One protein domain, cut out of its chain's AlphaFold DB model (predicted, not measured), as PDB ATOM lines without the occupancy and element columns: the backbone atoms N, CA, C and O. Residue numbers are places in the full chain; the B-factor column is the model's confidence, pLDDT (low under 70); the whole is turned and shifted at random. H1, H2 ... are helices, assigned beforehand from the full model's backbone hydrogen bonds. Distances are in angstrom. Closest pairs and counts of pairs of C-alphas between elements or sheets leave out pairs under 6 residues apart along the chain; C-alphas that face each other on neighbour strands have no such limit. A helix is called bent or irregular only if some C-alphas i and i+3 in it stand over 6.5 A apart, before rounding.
ATOM      1  N   GLY A 622     511.451 240.882 441.391       85.44
ATOM      2  CA  GLY A 622     511.401 240.437 442.791       85.44
ATOM      3  C   GLY A 622     510.123 240.861 443.529       85.44
ATOM      4  O   GLY A 622     509.679 240.166 444.443       85.44
ATOM      5  N   ASP A 623     509.488 241.963 443.113       93.25
ATOM      6  CA  ASP A 623     508.193 242.385 443.650       93.25
ATOM      7  C   ASP A 623     507.045 241.571 443.030       93.25
ATOM      8  O   ASP A 623     506.707 241.698 441.847       93.25
ATOM      9  N   LYS A 624     506.374 240.781 443.876       92.31
ATOM     10  CA  LYS A 624     505.200 239.980 443.506       92.31
ATOM     11  C   LYS A 624     504.080 240.829 442.891       92.31
ATOM     12  O   LYS A 624     503.388 240.348 441.996       92.31
ATOM     13  N   SER A 625     503.896 242.073 443.333       92.88
ATOM     14  CA  SER A 625     502.853 242.964 442.812       92.88
ATOM     15  C   SER A 625     503.123 243.395 441.373       92.88
ATOM     16  O   SER A 625     502.187 243.481 440.579       92.88
ATOM     17  N   VAL A 626     504.390 243.650 441.031       94.25
ATOM     18  CA  VAL A 626     504.816 243.988 439.664       94.25
ATOM     19  C   VAL A 626     504.599 242.790 438.746       94.25
ATOM     20  O   VAL A 626     503.969 242.928 437.698       94.25
ATOM     21  N   ARG A 627     505.012 241.598 439.189       94.50
ATOM     22  CA  ARG A 627     504.832 240.353 438.435       94.50
ATOM     23  C   ARG A 627     503.362 240.047 438.144       94.50
ATOM     24  O   ARG A 627     503.015 239.754 437.004       94.50
ATOM     25  N   LEU A 628     502.479 240.155 439.140       95.31
ATOM     26  CA  LEU A 628     501.044 239.905 438.952       95.31
ATOM     27  C   LEU A 628     500.385 240.957 438.043       95.31
ATOM     28  O   LEU A 628     499.521 240.603 437.243       95.31
ATOM     29  N   THR A 629     500.815 242.224 438.096       96.06
ATOM     30  CA  THR A 629     500.382 243.240 437.118       96.06
ATOM     31  C   THR A 629     500.833 242.871 435.702       96.06
ATOM     32  O   THR A 629     499.996 242.830 434.802       96.06
ATOM     33  N   ALA A 630     502.101 242.495 435.510       95.69
ATOM     34  CA  ALA A 630     502.614 242.061 434.210       95.69
ATOM     35  C   ALA A 630     501.853 240.840 433.661       95.69
ATOM     36  O   ALA A 630     501.543 240.778 432.470       95.69
ATOM     37  N   MET A 631     501.479 239.892 434.528       96.38
ATOM     38  CA  MET A 631     500.663 238.741 434.137       96.38
ATOM     39  C   MET A 631     499.282 239.156 433.602       96.38
ATOM     40  O   MET A 631     498.850 238.653 432.559       96.38
ATOM     41  N   LEU A 632     498.600 240.091 434.274       96.31
ATOM     42  CA  LEU A 632     497.309 240.617 433.816       96.31
ATOM     43  C   LEU A 632     497.439 241.374 432.489       96.31
ATOM     44  O   LEU A 632     496.608 241.178 431.600       96.31
ATOM     45  N   ASP A 633     498.492 242.174 432.321       95.38
ATOM     46  CA  ASP A 633     498.730 242.934 431.092       95.38
ATOM     47  C   ASP A 633     499.013 242.017 429.897       95.38
ATOM     48  O   ASP A 633     498.449 242.207 428.816       95.38
ATOM     49  N   ILE A 634     499.820 240.967 430.085       95.31
ATOM     50  CA  ILE A 634     500.072 239.956 429.049       95.31
ATOM     51  C   ILE A 634     498.772 239.244 428.673       95.31
ATOM     52  O   ILE A 634     498.475 239.105 427.480       95.31
ATOM     53  N   LEU A 635     497.972 238.833 429.661       95.25
ATOM     54  CA  LEU A 635     496.685 238.180 429.416       95.25
ATOM     55  C   LEU A 635     495.724 239.115 428.666       95.25
ATOM     56  O   LEU A 635     495.084 238.699 427.698       95.25
ATOM     57  N   TYR A 636     495.677 240.395 429.046       93.94
ATOM     58  CA  TYR A 636     494.875 241.422 428.386       93.94
ATOM     59  C   TYR A 636     495.320 241.663 426.937       93.94
ATOM     60  O   TYR A 636     494.487 241.664 426.024       93.94
ATOM     61  N   ILE A 637     496.625 241.823 426.693       90.81
ATOM     62  CA  ILE A 637     497.175 242.000 425.344       90.81
ATOM     63  C   ILE A 637     496.864 240.773 424.486       90.81
ATOM     64  O   ILE A 637     496.426 240.918 423.342       90.81
ATOM     65  N   TRP A 638     497.032 239.570 425.031       92.94
ATOM     66  CA  TRP A 638     496.756 238.326 424.319       92.94
ATOM     67  C   TRP A 638     495.268 238.135 423.987       92.94
ATOM     68  O   TRP A 638     494.949 237.673 422.884       92.94
ATOM     69  N   ALA A 639     494.365 238.478 424.911       87.81
ATOM     70  CA  ALA A 639     492.928 238.229 424.784       87.81
ATOM     71  C   ALA A 639     492.167 239.344 424.049       87.81
ATOM     72  O   ALA A 639     491.309 239.054 423.216       87.81
ATOM     73  N   ARG A 640     492.451 240.617 424.358       84.88
ATOM     74  CA  ARG A 640     491.612 241.767 423.965       84.88
ATOM     75  C   ARG A 640     492.257 242.672 422.904       84.88
ATOM     76  O   ARG A 640     491.533 243.392 422.217       84.88
ATOM     77  N   ARG A 641     493.590 242.676 422.731       81.38
ATOM     78  CA  ARG A 641     494.278 243.594 421.790       81.38
ATOM     79  C   ARG A 641     494.475 242.976 420.400       81.38
ATOM     80  O   ARG A 641     494.803 241.798 420.250       81.38
ATOM     81  N   ARG A 642     494.338 243.802 419.350       69.75
ATOM     82  CA  ARG A 642     494.588 243.396 417.952       69.75
ATOM     83  C   ARG A 642     495.999 242.836 417.798       69.75
ATOM     84  O   ARG A 642     496.957 243.446 418.264       69.75
ATOM     85  N   ARG A 643     496.109 241.672 417.146       74.19
ATOM     86  CA  ARG A 643     497.372 240.962 416.870       74.19
ATOM     87  C   ARG A 643     498.227 240.643 418.106       74.19
ATOM     88  O   ARG A 643     499.348 240.181 417.921       74.19
ATOM     89  N   GLY A 644     497.707 240.766 419.333       81.25
ATOM     90  CA  GLY A 644     498.456 240.454 420.557       81.25
ATOM     91  C   GLY A 644     498.990 239.021 420.572       81.25
ATOM     92  O   GLY A 644     500.177 238.801 420.800       81.25
ATOM     93  N   ARG A 645     498.161 238.046 420.165       84.12
ATOM     94  CA  ARG A 645     498.584 236.644 419.981       84.12
ATOM     95  C   ARG A 645     499.728 236.484 418.978       84.12
ATOM     96  O   ARG A 645     500.618 235.667 419.187       84.12
ATOM     97  N   THR A 646     499.685 237.218 417.864       79.88
ATOM     98  CA  THR A 646     500.704 237.141 416.805       79.88
ATOM     99  C   THR A 646     502.010 237.790 417.251       79.88
ATOM    100  O   THR A 646     503.066 237.218 417.004       79.88
ATOM    101  N   ALA A 647     501.938 238.939 417.926       82.69
ATOM    102  CA  ALA A 647     503.100 239.626 418.482       82.69
ATOM    103  C   ALA A 647     503.798 238.760 419.541       82.69
ATOM    104  O   ALA A 647     504.993 238.503 419.421       82.69
ATOM    105  N   LEU A 648     503.040 238.204 420.495       88.19
ATOM    106  CA  LEU A 648     503.592 237.305 421.509       88.19
ATOM    107  C   LEU A 648     504.175 236.029 420.884       88.19
ATOM    108  O   LEU A 648     505.267 235.611 421.244       88.19
ATOM    109  N   LEU A 649     503.508 235.446 419.880       84.69
ATOM    110  CA  LEU A 649     504.047 234.292 419.151       84.69
ATOM    111  C   LEU A 649     505.373 234.606 418.441       84.69
ATOM    112  O   LEU A 649     506.243 233.742 418.409       84.69
ATOM    113  N   ARG A 650     505.532 235.803 417.855       81.06
ATOM    114  CA  ARG A 650     506.791 236.217 417.204       81.06
ATOM    115  C   ARG A 650     507.929 236.354 418.217       81.06
ATOM    116  O   ARG A 650     509.048 235.981 417.894       81.06
ATOM    117  N   LEU A 651     507.629 236.836 419.424       83.62
ATOM    118  CA  LEU A 651     508.604 236.946 420.513       83.62
ATOM    119  C   LEU A 651     508.999 235.584 421.096       83.62
ATOM    120  O   LEU A 651     510.158 235.391 421.432       83.62
ATOM    121  N   LEU A 652     508.065 234.634 421.188       82.25
ATOM    122  CA  LEU A 652     508.348 233.287 421.700       82.25
ATOM    123  C   LEU A 652     508.996 232.369 420.649       82.25
ATOM    124  O   LEU A 652     509.736 231.458 421.000       82.25
ATOM    125  N   CYS A 653     508.734 232.601 419.357       75.25
ATOM    126  CA  CYS A 653     509.234 231.780 418.251       75.25
ATOM    127  C   CYS A 653     509.809 232.649 417.108       75.25
ATOM    128  O   CYS A 653     509.122 232.847 416.095       75.25
ATOM    129  N   PRO A 654     511.074 233.104 417.196       62.44
ATOM    130  CA  PRO A 654     511.684 234.000 416.204       62.44
ATOM    131  C   PRO A 654     511.853 233.378 414.809       62.44
ATOM    132  O   PRO A 654     511.807 234.076 413.802       62.44
ATOM    133  N   HIS A 655     511.986 232.048 414.713       56.50
ATOM    134  CA  HIS A 655     512.246 231.301 413.465       56.50
ATOM    135  C   HIS A 655     511.066 231.242 412.474       56.50
ATOM    136  O   HIS A 655     511.001 230.380 411.597       56.50
ATOM    137  N   ARG A 656     510.100 232.152 412.586       46.97
ATOM    138  CA  ARG A 656     509.070 232.341 411.567       46.97
ATOM    139  C   ARG A 656     509.426 233.574 410.733       46.97
ATOM    140  O   ARG A 656     508.679 234.547 410.769       46.97
ATOM    141  N   LYS A 657     510.511 233.512 409.941       41.94
ATOM    142  CA  LYS A 657     510.567 234.307 408.700       41.94
ATOM    143  C   LYS A 657     509.341 233.865 407.893       41.94
ATOM    144  O   LYS A 657     509.269 232.743 407.391       41.94
ATOM    145  N   ILE A 677     520.538 232.421 422.562       69.25
ATOM    146  CA  ILE A 677     519.250 233.044 422.219       69.25
ATOM    147  C   ILE A 677     518.145 231.987 422.292       69.25
ATOM    148  O   ILE A 677     517.074 232.227 422.853       69.25
ATOM    149  N   ARG A 678     518.407 230.785 421.765       68.75
ATOM    150  CA  ARG A 678     517.453 229.662 421.806       68.75
ATOM    151  C   ARG A 678     517.140 229.235 423.237       68.75
ATOM    152  O   ARG A 678     515.966 229.045 423.561       68.75
ATOM    153  N   HIS A 679     518.162 229.146 424.083       73.69
ATOM    154  CA  HIS A 679     518.011 228.834 425.498       73.69
ATOM    155  C   HIS A 679     517.168 229.898 426.217       73.69
ATOM    156  O   HIS A 679     516.184 229.559 426.869       73.69
ATOM    157  N   SER A 680     517.457 231.185 426.004       76.94
ATOM    158  CA  SER A 680     516.685 232.297 426.582       76.94
ATOM    159  C   SER A 680     515.188 232.240 426.223       76.94
ATOM    160  O   SER A 680     514.326 232.374 427.096       76.94
ATOM    161  N   HIS A 681     514.849 231.958 424.957       77.00
ATOM    162  CA  HIS A 681     513.452 231.825 424.519       77.00
ATOM    163  C   HIS A 681     512.738 230.599 425.105       77.00
ATOM    164  O   HIS A 681     511.537 230.672 425.406       77.00
ATOM    165  N   ALA A 682     513.449 229.477 425.252       77.50
ATOM    166  CA  ALA A 682     512.918 228.279 425.895       77.50
ATOM    167  C   ALA A 682     512.608 228.552 427.375       77.50
ATOM    168  O   ALA A 682     511.476 228.323 427.802       77.50
ATOM    169  N   THR A 683     513.551 229.161 428.099       83.00
ATOM    170  CA  THR A 683     513.400 229.535 429.514       83.00
ATOM    171  C   THR A 683     512.221 230.481 429.734       83.00
ATOM    172  O   THR A 683     511.369 230.205 430.573       83.00
ATOM    173  N   MET A 684     512.086 231.533 428.919       84.62
ATOM    174  CA  MET A 684     510.941 232.456 428.993       84.62
ATOM    175  C   MET A 684     509.600 231.751 428.720       84.62
ATOM    176  O   MET A 684     508.578 232.068 429.331       84.62
ATOM    177  N   SER A 685     509.576 230.790 427.793       85.00
ATOM    178  CA  SER A 685     508.364 230.015 427.503       85.00
ATOM    179  C   SER A 685     507.981 229.094 428.663       85.00
ATOM    180  O   SER A 685     506.792 228.956 428.954       85.00
ATOM    181  N   ASP A 686     508.966 228.482 429.320       87.50
ATOM    182  CA  ASP A 686     508.755 227.622 430.485       87.50
ATOM    183  C   ASP A 686     508.299 228.432 431.707       87.50
ATOM    184  O   ASP A 686     507.328 228.046 432.362       87.50
ATOM    185  N   GLU A 687     508.894 229.605 431.941       89.81
ATOM    186  CA  GLU A 687     508.470 230.555 432.979       89.81
ATOM    187  C   GLU A 687     507.006 230.980 432.782       89.81
ATOM    188  O   GLU A 687     506.201 230.899 433.710       89.81
ATOM    189  N   LEU A 688     506.609 231.338 431.554       92.00
ATOM    190  CA  LEU A 688     505.216 231.673 431.232       92.00
ATOM    191  C   LEU A 688     504.253 230.503 431.483       92.00
ATOM    192  O   LEU A 688     503.158 230.710 432.004       92.00
ATOM    193  N   VAL A 689     504.629 229.272 431.118       92.69
ATOM    194  CA  VAL A 689     503.793 228.086 431.378       92.69
ATOM    195  C   VAL A 689     503.642 227.848 432.881       92.69
ATOM    196  O   VAL A 689     502.550 227.507 433.332       92.69
ATOM    197  N   GLN A 690     504.699 228.032 433.670       92.88
ATOM    198  CA  GLN A 690     504.621 227.868 435.121       92.88
ATOM    199  C   GLN A 690     503.773 228.963 435.776       92.88
ATOM    200  O   GLN A 690     502.847 228.647 436.526       92.88
ATOM    201  N   LEU A 691     504.033 230.233 435.451       93.56
ATOM    202  CA  LEU A 691     503.347 231.380 436.051       93.56
ATOM    203  C   LEU A 691     501.844 231.387 435.765       93.56
ATOM    204  O   LEU A 691     501.068 231.747 436.642       93.56
ATOM    205  N   PHE A 692     501.412 230.973 434.571       95.38
ATOM    206  CA  PHE A 692     499.996 230.967 434.179       95.38
ATOM    207  C   PHE A 692     499.288 229.627 434.418       95.38
ATOM    208  O   PHE A 692     498.209 229.394 433.869       95.38
ATOM    209  N   ASN A 693     499.856 228.740 435.241       94.56
ATOM    210  CA  ASN A 693     499.205 227.484 435.596       94.56
ATOM    211  C   ASN A 693     497.888 227.746 436.368       94.56
ATOM    212  O   ASN A 693     497.946 228.303 437.472       94.56
ATOM    213  N   PRO A 694     496.708 227.348 435.847       92.69
ATOM    214  CA  PRO A 694     495.416 227.680 436.444       92.69
ATOM    215  C   PRO A 694     495.235 227.194 437.884       92.69
ATOM    216  O   PRO A 694     494.586 227.883 438.659       92.69
ATOM    217  N   HIS A 695     495.852 226.069 438.268       87.00
ATOM    218  CA  HIS A 695     495.709 225.501 439.617       87.00
ATOM    219  C   HIS A 695     496.264 226.399 440.736       87.00
ATOM    220  O   HIS A 695     495.889 226.233 441.894       87.00
ATOM    221  N   HIS A 696     497.157 227.339 440.410       87.62
ATOM    222  CA  HIS A 696     497.781 228.232 441.395       87.62
ATOM    223  C   HIS A 696     497.576 229.707 441.055       87.62
ATOM    224  O   HIS A 696     497.269 230.515 441.930       87.62
ATOM    225  N   SER A 697     497.720 230.061 439.777       93.19
ATOM    226  CA  SER A 697     497.662 231.454 439.334       93.19
ATOM    227  C   SER A 697     496.274 232.071 439.456       93.19
ATOM    228  O   SER A 697     496.190 233.270 439.700       93.19
ATOM    229  N   GLU A 698     495.201 231.275 439.357       94.88
ATOM    230  CA  GLU A 698     493.827 231.753 439.547       94.88
ATOM    231  C   GLU A 698     493.679 232.409 440.923       94.88
ATOM    232  O   GLU A 698     493.449 233.613 441.006       94.88
ATOM    233  N   ALA A 699     493.921 231.656 441.998       92.12
ATOM    234  CA  ALA A 699     493.725 232.146 443.358       92.12
ATOM    235  C   ALA A 699     494.632 233.345 443.692       92.12
ATOM    236  O   ALA A 699     494.217 234.263 444.409       92.12
ATOM    237  N   GLU A 700     495.870 233.363 443.186       93.44
ATOM    238  CA  GLU A 700     496.790 234.485 443.399       93.44
ATOM    239  C   GLU A 700     496.355 235.754 442.658       93.44
ATOM    240  O   GLU A 700     496.312 236.829 443.267       93.44
ATOM    241  N   LEU A 701     496.001 235.636 441.376       95.81
ATOM    242  CA  LEU A 701     495.544 236.762 440.561       95.81
ATOM    243  C   LEU A 701     494.203 237.290 441.071       95.81
ATOM    244  O   LEU A 701     494.061 238.501 441.223       95.81
ATOM    245  N   SER A 702     493.267 236.413 441.437       94.94
ATOM    246  CA  SER A 702     491.984 236.795 442.031       94.94
ATOM    247  C   SER A 702     492.190 237.617 443.316       94.94
ATOM    248  O   SER A 702     491.661 238.721 443.472       94.94
ATOM    249  N   ARG A 703     493.042 237.155 444.240       93.94
ATOM    250  CA  ARG A 703     493.356 237.913 445.470       93.94
ATOM    251  C   ARG A 703     494.003 239.263 445.181       93.94
ATOM    252  O   ARG A 703     493.688 240.252 445.844       93.94
ATOM    253  N   PHE A 704     494.906 239.306 444.207       94.94
ATOM    254  CA  PHE A 704     495.581 240.533 443.807       94.94
ATOM    255  C   PHE A 704     494.621 241.550 443.190       94.94
ATOM    256  O   PHE A 704     494.635 242.717 443.591       94.94
ATOM    257  N   ILE A 705     493.743 241.099 442.289       95.81
ATOM    258  CA  ILE A 705     492.722 241.935 441.654       95.81
ATOM    259  C   ILE A 705     491.825 242.566 442.727       95.81
ATOM    260  O   ILE A 705     491.668 243.785 442.756       95.81
ATOM    261  N   LEU A 706     491.301 241.757 443.658       94.06
ATOM    262  CA  LEU A 706     490.413 242.233 444.729       94.06
ATOM    263  C   LEU A 706     491.079 243.241 445.672       94.06
ATOM    264  O   LEU A 706     490.401 244.110 446.213       94.06
ATOM    265  N   ARG A 707     492.392 243.118 445.898       92.75
ATOM    266  CA  ARG A 707     493.127 243.989 446.822       92.75
ATOM    267  C   ARG A 707     493.532 245.323 446.195       92.75
ATOM    268  O   ARG A 707     493.583 246.319 446.911       92.75
ATOM    269  N   LYS A 708     493.894 245.331 444.908       93.12
ATOM    270  CA  LYS A 708     494.557 246.479 444.263       93.12
ATOM    271  C   LYS A 708     493.607 247.370 443.459       93.12
ATOM    272  O   LYS A 708     493.885 248.559 443.334       93.12
ATOM    273  N   TYR A 709     492.523 246.821 442.915       93.19
ATOM    274  CA  TYR A 709     491.696 247.516 441.926       93.19
ATOM    275  C   TYR A 709     490.345 247.971 442.486       93.19
ATOM    276  O   TYR A 709     489.840 247.453 443.483       93.19
ATOM    277  N   SER A 710     489.740 248.954 441.819       89.88
ATOM    278  CA  SER A 710     488.422 249.471 442.182       89.88
ATOM    279  C   SER A 710     487.300 248.471 441.872       89.88
ATOM    280  O   SER A 710     487.446 247.550 441.072       89.88
ATOM    281  N   LYS A 711     486.117 248.686 442.460       84.69
ATOM    282  CA  LYS A 711     484.946 247.800 442.303       84.69
ATOM    283  C   LYS A 711     484.576 247.491 440.846       84.69
ATOM    284  O   LYS A 711     484.100 246.390 440.586       84.69
ATOM    285  N   HIS A 712     484.731 248.453 439.935       85.50
ATOM    286  CA  HIS A 712     484.393 248.269 438.521       85.50
ATOM    287  C   HIS A 712     485.491 247.505 437.772       85.50
ATOM    288  O   HIS A 712     485.200 246.558 437.047       85.50
ATOM    289  N   GLU A 713     486.753 247.863 438.006       91.19
ATOM    290  CA  GLU A 713     487.915 247.197 437.408       91.19
ATOM    291  C   GLU A 713     488.017 245.737 437.842       91.19
ATOM    292  O   GLU A 713     488.321 244.881 437.017       91.19
ATOM    293  N   VAL A 714     487.696 245.438 439.106       92.94
ATOM    294  CA  VAL A 714     487.642 244.068 439.627       92.94
ATOM    295  C   VAL A 714     486.739 243.196 438.760       92.94
ATOM    296  O   VAL A 714     487.168 242.125 438.357       92.94
ATOM    297  N   LEU A 715     485.525 243.641 438.423       91.31
ATOM    298  CA  LEU A 715     484.599 242.835 437.614       91.31
ATOM    299  C   LEU A 715     485.180 242.530 436.228       91.31
ATOM    300  O   LEU A 715     485.171 241.380 435.797       91.31
ATOM    301  N   ILE A 716     485.758 243.541 435.576       91.19
ATOM    302  CA  ILE A 716     486.361 243.410 434.243       91.19
ATOM    303  C   ILE A 716     487.578 242.476 434.275       91.19
ATOM    304  O   ILE A 716     487.747 241.640 433.387       91.19
ATOM    305  N   LEU A 717     488.447 242.625 435.277       94.56
ATOM    306  CA  LEU A 717     489.666 241.829 435.408       94.56
ATOM    307  C   LEU A 717     489.366 240.387 435.825       94.56
ATOM    308  O   LEU A 717     490.025 239.479 435.325       94.56
ATOM    309  N   MET A 718     488.356 240.165 436.671       94.88
ATOM    310  CA  MET A 718     487.885 238.819 437.008       94.88
ATOM    311  C   MET A 718     487.303 238.102 435.796       94.88
ATOM    312  O   MET A 718     487.665 236.958 435.555       94.88
ATOM    313  N   GLU A 719     486.473 238.780 434.998       93.50
ATOM    314  CA  GLU A 719     485.934 238.225 433.748       93.50
ATOM    315  C   GLU A 719     487.053 237.945 432.730       93.50
ATOM    316  O   GLU A 719     487.063 236.918 432.051       93.50
ATOM    317  N   LEU A 720     488.038 238.847 432.618       94.44
ATOM    318  CA  LEU A 720     489.217 238.619 431.783       94.44
ATOM    319  C   LEU A 720     489.963 237.358 432.231       94.44
ATOM    320  O   LEU A 720     490.333 236.547 431.378       94.44
ATOM    321  N   LEU A 721     490.189 237.216 433.537       96.00
ATOM    322  CA  LEU A 721     490.906 236.098 434.131       96.00
ATOM    323  C   LEU A 721     490.166 234.781 433.891       96.00
ATOM    324  O   LEU A 721     490.728 233.879 433.262       96.00
ATOM    325  N   SER A 722     488.908 234.691 434.319       94.25
ATOM    326  CA  SER A 722     488.116 233.465 434.237       94.25
ATOM    327  C   SER A 722     487.928 232.998 432.794       94.25
ATOM    328  O   SER A 722     488.173 231.831 432.489       94.25
ATOM    329  N   ALA A 723     487.620 233.905 431.863       93.50
ATOM    330  CA  ALA A 723     487.371 233.544 430.469       93.50
ATOM    331  C   ALA A 723     488.637 233.126 429.695       93.50
ATOM    332  O   ALA A 723     488.536 232.439 428.675       93.50
ATOM    333  N   ASN A 724     489.833 233.563 430.117       94.94
ATOM    334  CA  ASN A 724     491.036 233.444 429.281       94.94
ATOM    335  C   ASN A 724     492.172 232.614 429.879       94.94
ATOM    336  O   ASN A 724     492.941 232.062 429.092       94.94
ATOM    337  N   LEU A 725     492.294 232.482 431.203       96.38
ATOM    338  CA  LEU A 725     493.458 231.857 431.850       96.38
ATOM    339  C   LEU A 725     493.734 230.435 431.337       96.38
ATOM    340  O   LEU A 725     494.819 230.127 430.842       96.38
ATOM    341  N   VAL A 726     492.715 229.579 431.369       95.12
ATOM    342  CA  VAL A 726     492.808 228.154 431.011       95.12
ATOM    343  C   VAL A 726     493.054 227.959 429.505       95.12
ATOM    344  O   VAL A 726     493.725 227.016 429.067       95.12
ATOM    345  N   SER A 727     492.542 228.867 428.674       93.25
ATOM    346  CA  SER A 727     492.798 228.891 427.228       93.25
ATOM    347  C   SER A 727     494.191 229.426 426.883       93.25
ATOM    348  O   SER A 727     494.840 228.899 425.973       93.25
ATOM    349  N   PHE A 728     494.669 230.428 427.619       95.06
ATOM    350  CA  PHE A 728     495.998 231.012 427.459       95.06
ATOM    351  C   PHE A 728     497.100 230.027 427.858       95.06
ATOM    352  O   PHE A 728     497.994 229.760 427.055       95.06
ATOM    353  N   HIS A 729     496.976 229.383 429.022       95.31
ATOM    354  CA  HIS A 729     497.910 228.349 429.483       95.31
ATOM    355  C   HIS A 729     498.063 227.204 428.477       95.31
ATOM    356  O   HIS A 729     499.165 226.796 428.105       95.31
ATOM    357  N   ARG A 730     496.939 226.716 427.940       92.38
ATOM    358  CA  ARG A 730     496.949 225.692 426.885       92.38
ATOM    359  C   ARG A 730     497.669 226.179 425.627       92.38
ATOM    360  O   ARG A 730     498.402 225.415 424.994       92.38
ATOM    361  N   TRP A 731     497.423 227.424 425.225       93.44
ATOM    362  CA  TRP A 731     498.075 228.021 424.065       93.44
ATOM    363  C   TRP A 731     499.599 228.084 424.255       93.44
ATOM    364  O   TRP A 731     500.320 227.680 423.339       93.44
ATOM    365  N   LEU A 732     500.071 228.458 425.449       92.94
ATOM    366  CA  LEU A 732     501.490 228.435 425.819       92.94
ATOM    367  C   LEU A 732     502.077 227.016 425.749       92.94
ATOM    368  O   LEU A 732     503.037 226.798 425.009       92.94
ATOM    369  N   LYS A 733     501.442 226.018 426.388       91.44
ATOM    370  CA  LYS A 733     501.869 224.600 426.321       91.44
ATOM    371  C   LYS A 733     502.002 224.100 424.876       91.44
ATOM    372  O   LYS A 733     502.970 223.428 424.517       91.44
ATOM    373  N   LYS A 734     501.040 224.446 424.012       89.50
ATOM    374  CA  LYS A 734     501.049 224.061 422.590       89.50
ATOM    375  C   LYS A 734     502.202 224.707 421.823       89.50
ATOM    376  O   LYS A 734     502.748 224.075 420.917       89.50
ATOM    377  N   ILE A 735     502.548 225.952 422.144       86.44
ATOM    378  CA  ILE A 735     503.682 226.653 421.533       86.44
ATOM    379  C   ILE A 735     504.993 226.051 422.008       86.44
ATOM    380  O   ILE A 735     505.794 225.681 421.153       86.44
ATOM    381  N   ARG A 736     505.168 225.848 423.318       85.94
ATOM    382  CA  ARG A 736     506.378 225.242 423.884       85.94
ATOM    383  C   ARG A 736     506.660 223.864 423.287       85.94
ATOM    384  O   ARG A 736     507.755 223.638 422.786       85.94
ATOM    385  N   LYS A 737     505.644 222.992 423.199       84.94
ATOM    386  CA  LYS A 737     505.767 221.664 422.560       84.94
ATOM    387  C   LYS A 737     506.168 221.749 421.081       84.94
ATOM    388  O   LYS A 737     506.914 220.913 420.581       84.94
ATOM    389  N   ARG A 738     505.651 222.744 420.352       79.25
ATOM    390  CA  ARG A 738     505.990 222.961 418.935       79.25
ATOM    391  C   ARG A 738     507.384 223.539 418.747       79.25
ATOM    392  O   ARG A 738     508.026 223.180 417.765       79.25
ATOM    393  N   TYR A 739     507.803 224.442 419.629       74.62
ATOM    394  CA  TYR A 739     509.149 224.998 419.635       74.62
ATOM    395  C   TYR A 739     510.155 223.879 419.898       74.62
ATOM    396  O   TYR A 739     511.002 223.647 419.045       74.62
ATOM    397  N   ALA A 740     509.919 223.070 420.936       76.75
ATOM    398  CA  ALA A 740     510.760 221.927 421.277       76.75
ATOM    399  C   ALA A 740     510.942 220.941 420.124       76.75
ATOM    400  O   ALA A 740     512.057 220.569 419.772       76.75
ATOM    401  N   LYS A 741     509.844 220.590 419.441       76.44
ATOM    402  CA  LYS A 741     509.899 219.713 418.263       76.44
ATOM    403  C   LYS A 741     510.734 220.295 417.109       76.44
ATOM    404  O   LYS A 741     511.207 219.535 416.273       76.44
ATOM    405  N   LYS A 742     510.856 221.622 417.005       68.12
ATOM    406  CA  LYS A 742     511.575 222.300 415.914       68.12
ATOM    407  C   LYS A 742     513.036 222.590 416.229       68.12
ATOM    408  O   LYS A 742     513.831 222.609 415.298       68.12
ATOM    409  N   THR A 743     513.362 222.886 417.482       64.44
ATOM    410  CA  THR A 743     514.713 223.287 417.895       64.44
ATOM    411  C   THR A 743     515.494 222.160 418.559       64.44
ATOM    412  O   THR A 743     516.708 222.279 418.652       64.44
ATOM    413  N   GLY A 744     514.832 221.079 418.991       60.28
ATOM    414  CA  GLY A 744     515.463 219.987 419.737       60.28
ATOM    415  C   GLY A 744     515.674 220.278 421.230       60.28
ATOM    416  O   GLY A 744     516.337 219.484 421.886       60.28
TER     417      GLY A 744
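This is residues 622 to 657 and 677 to 744 of the 745 residues of an uncharacterized protein of Desulfobacteraceae bacterium 4572_88 (UniProt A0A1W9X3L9). A long bent helix, H5, runs the length of an elongated domain; H3 packs along its arm H5b, H4 folds back along its arm H5a, H1 crosses H4 and H5a, and H2 packs on H3. The class is all helix: 104 printed residues with five named helices, H1 to H5 in chain order. The whole is compact, radius of gyration of the C-alphas 14.4 A, spans 46 by 29 by 21 A.

H5, residues 711 to 743, one helix by its hydrogen bonds, is bent: C-alphas 723 and 726 are 7.7 A apart, and arms H5a, 711 to 723, and H5b, 726 to 743, stand at a steep tilt of 48 degrees. H3, residues 677 to 691, touches H5b, opposite ways at a shallow tilt of 24 degrees; the closest C-alphas, Val 689 and Leu 732, are 6.0 A apart. H4, residues 694 to 708, only just irregular with C-alphas 695 and 698 6.53 A apart, forms a hairpin with H5a; closest C-alphas Ile 705 and Val 714, 5.9 A. H1, residues 624 to 640, touches H4, about perpendicular at 75 degrees, with residues 625 to 632 alone; closest C-alphas Leu 628 and Leu 701, 6.5 A. H2, residues 644 to 652, touches residues 681 to 685 alone of H3; closest C-alphas Leu 652 and His 681, 6.0 A. Every O i to N i+4 pair is within hydrogen-bond range in H1, H2, H3 and H5b, 9 of 11 in H4 and 8 of 9 in H5a.

H5b measures 26.0 A and H1 23.9 A; C-alpha 624 is at (505.200, 239.980, 443.506), C-alpha 743 at (514.713, 223.287, 417.895).

The farthest C-alphas, Lys 711 and Gly 744, are 47.1 A apart. Residues 658 to 676 are not printed; C-alphas 657 and 677 are 16.1 A apart. The links printed whole are tight. Ten residues are under pLDDT 70, among them 654 to 657.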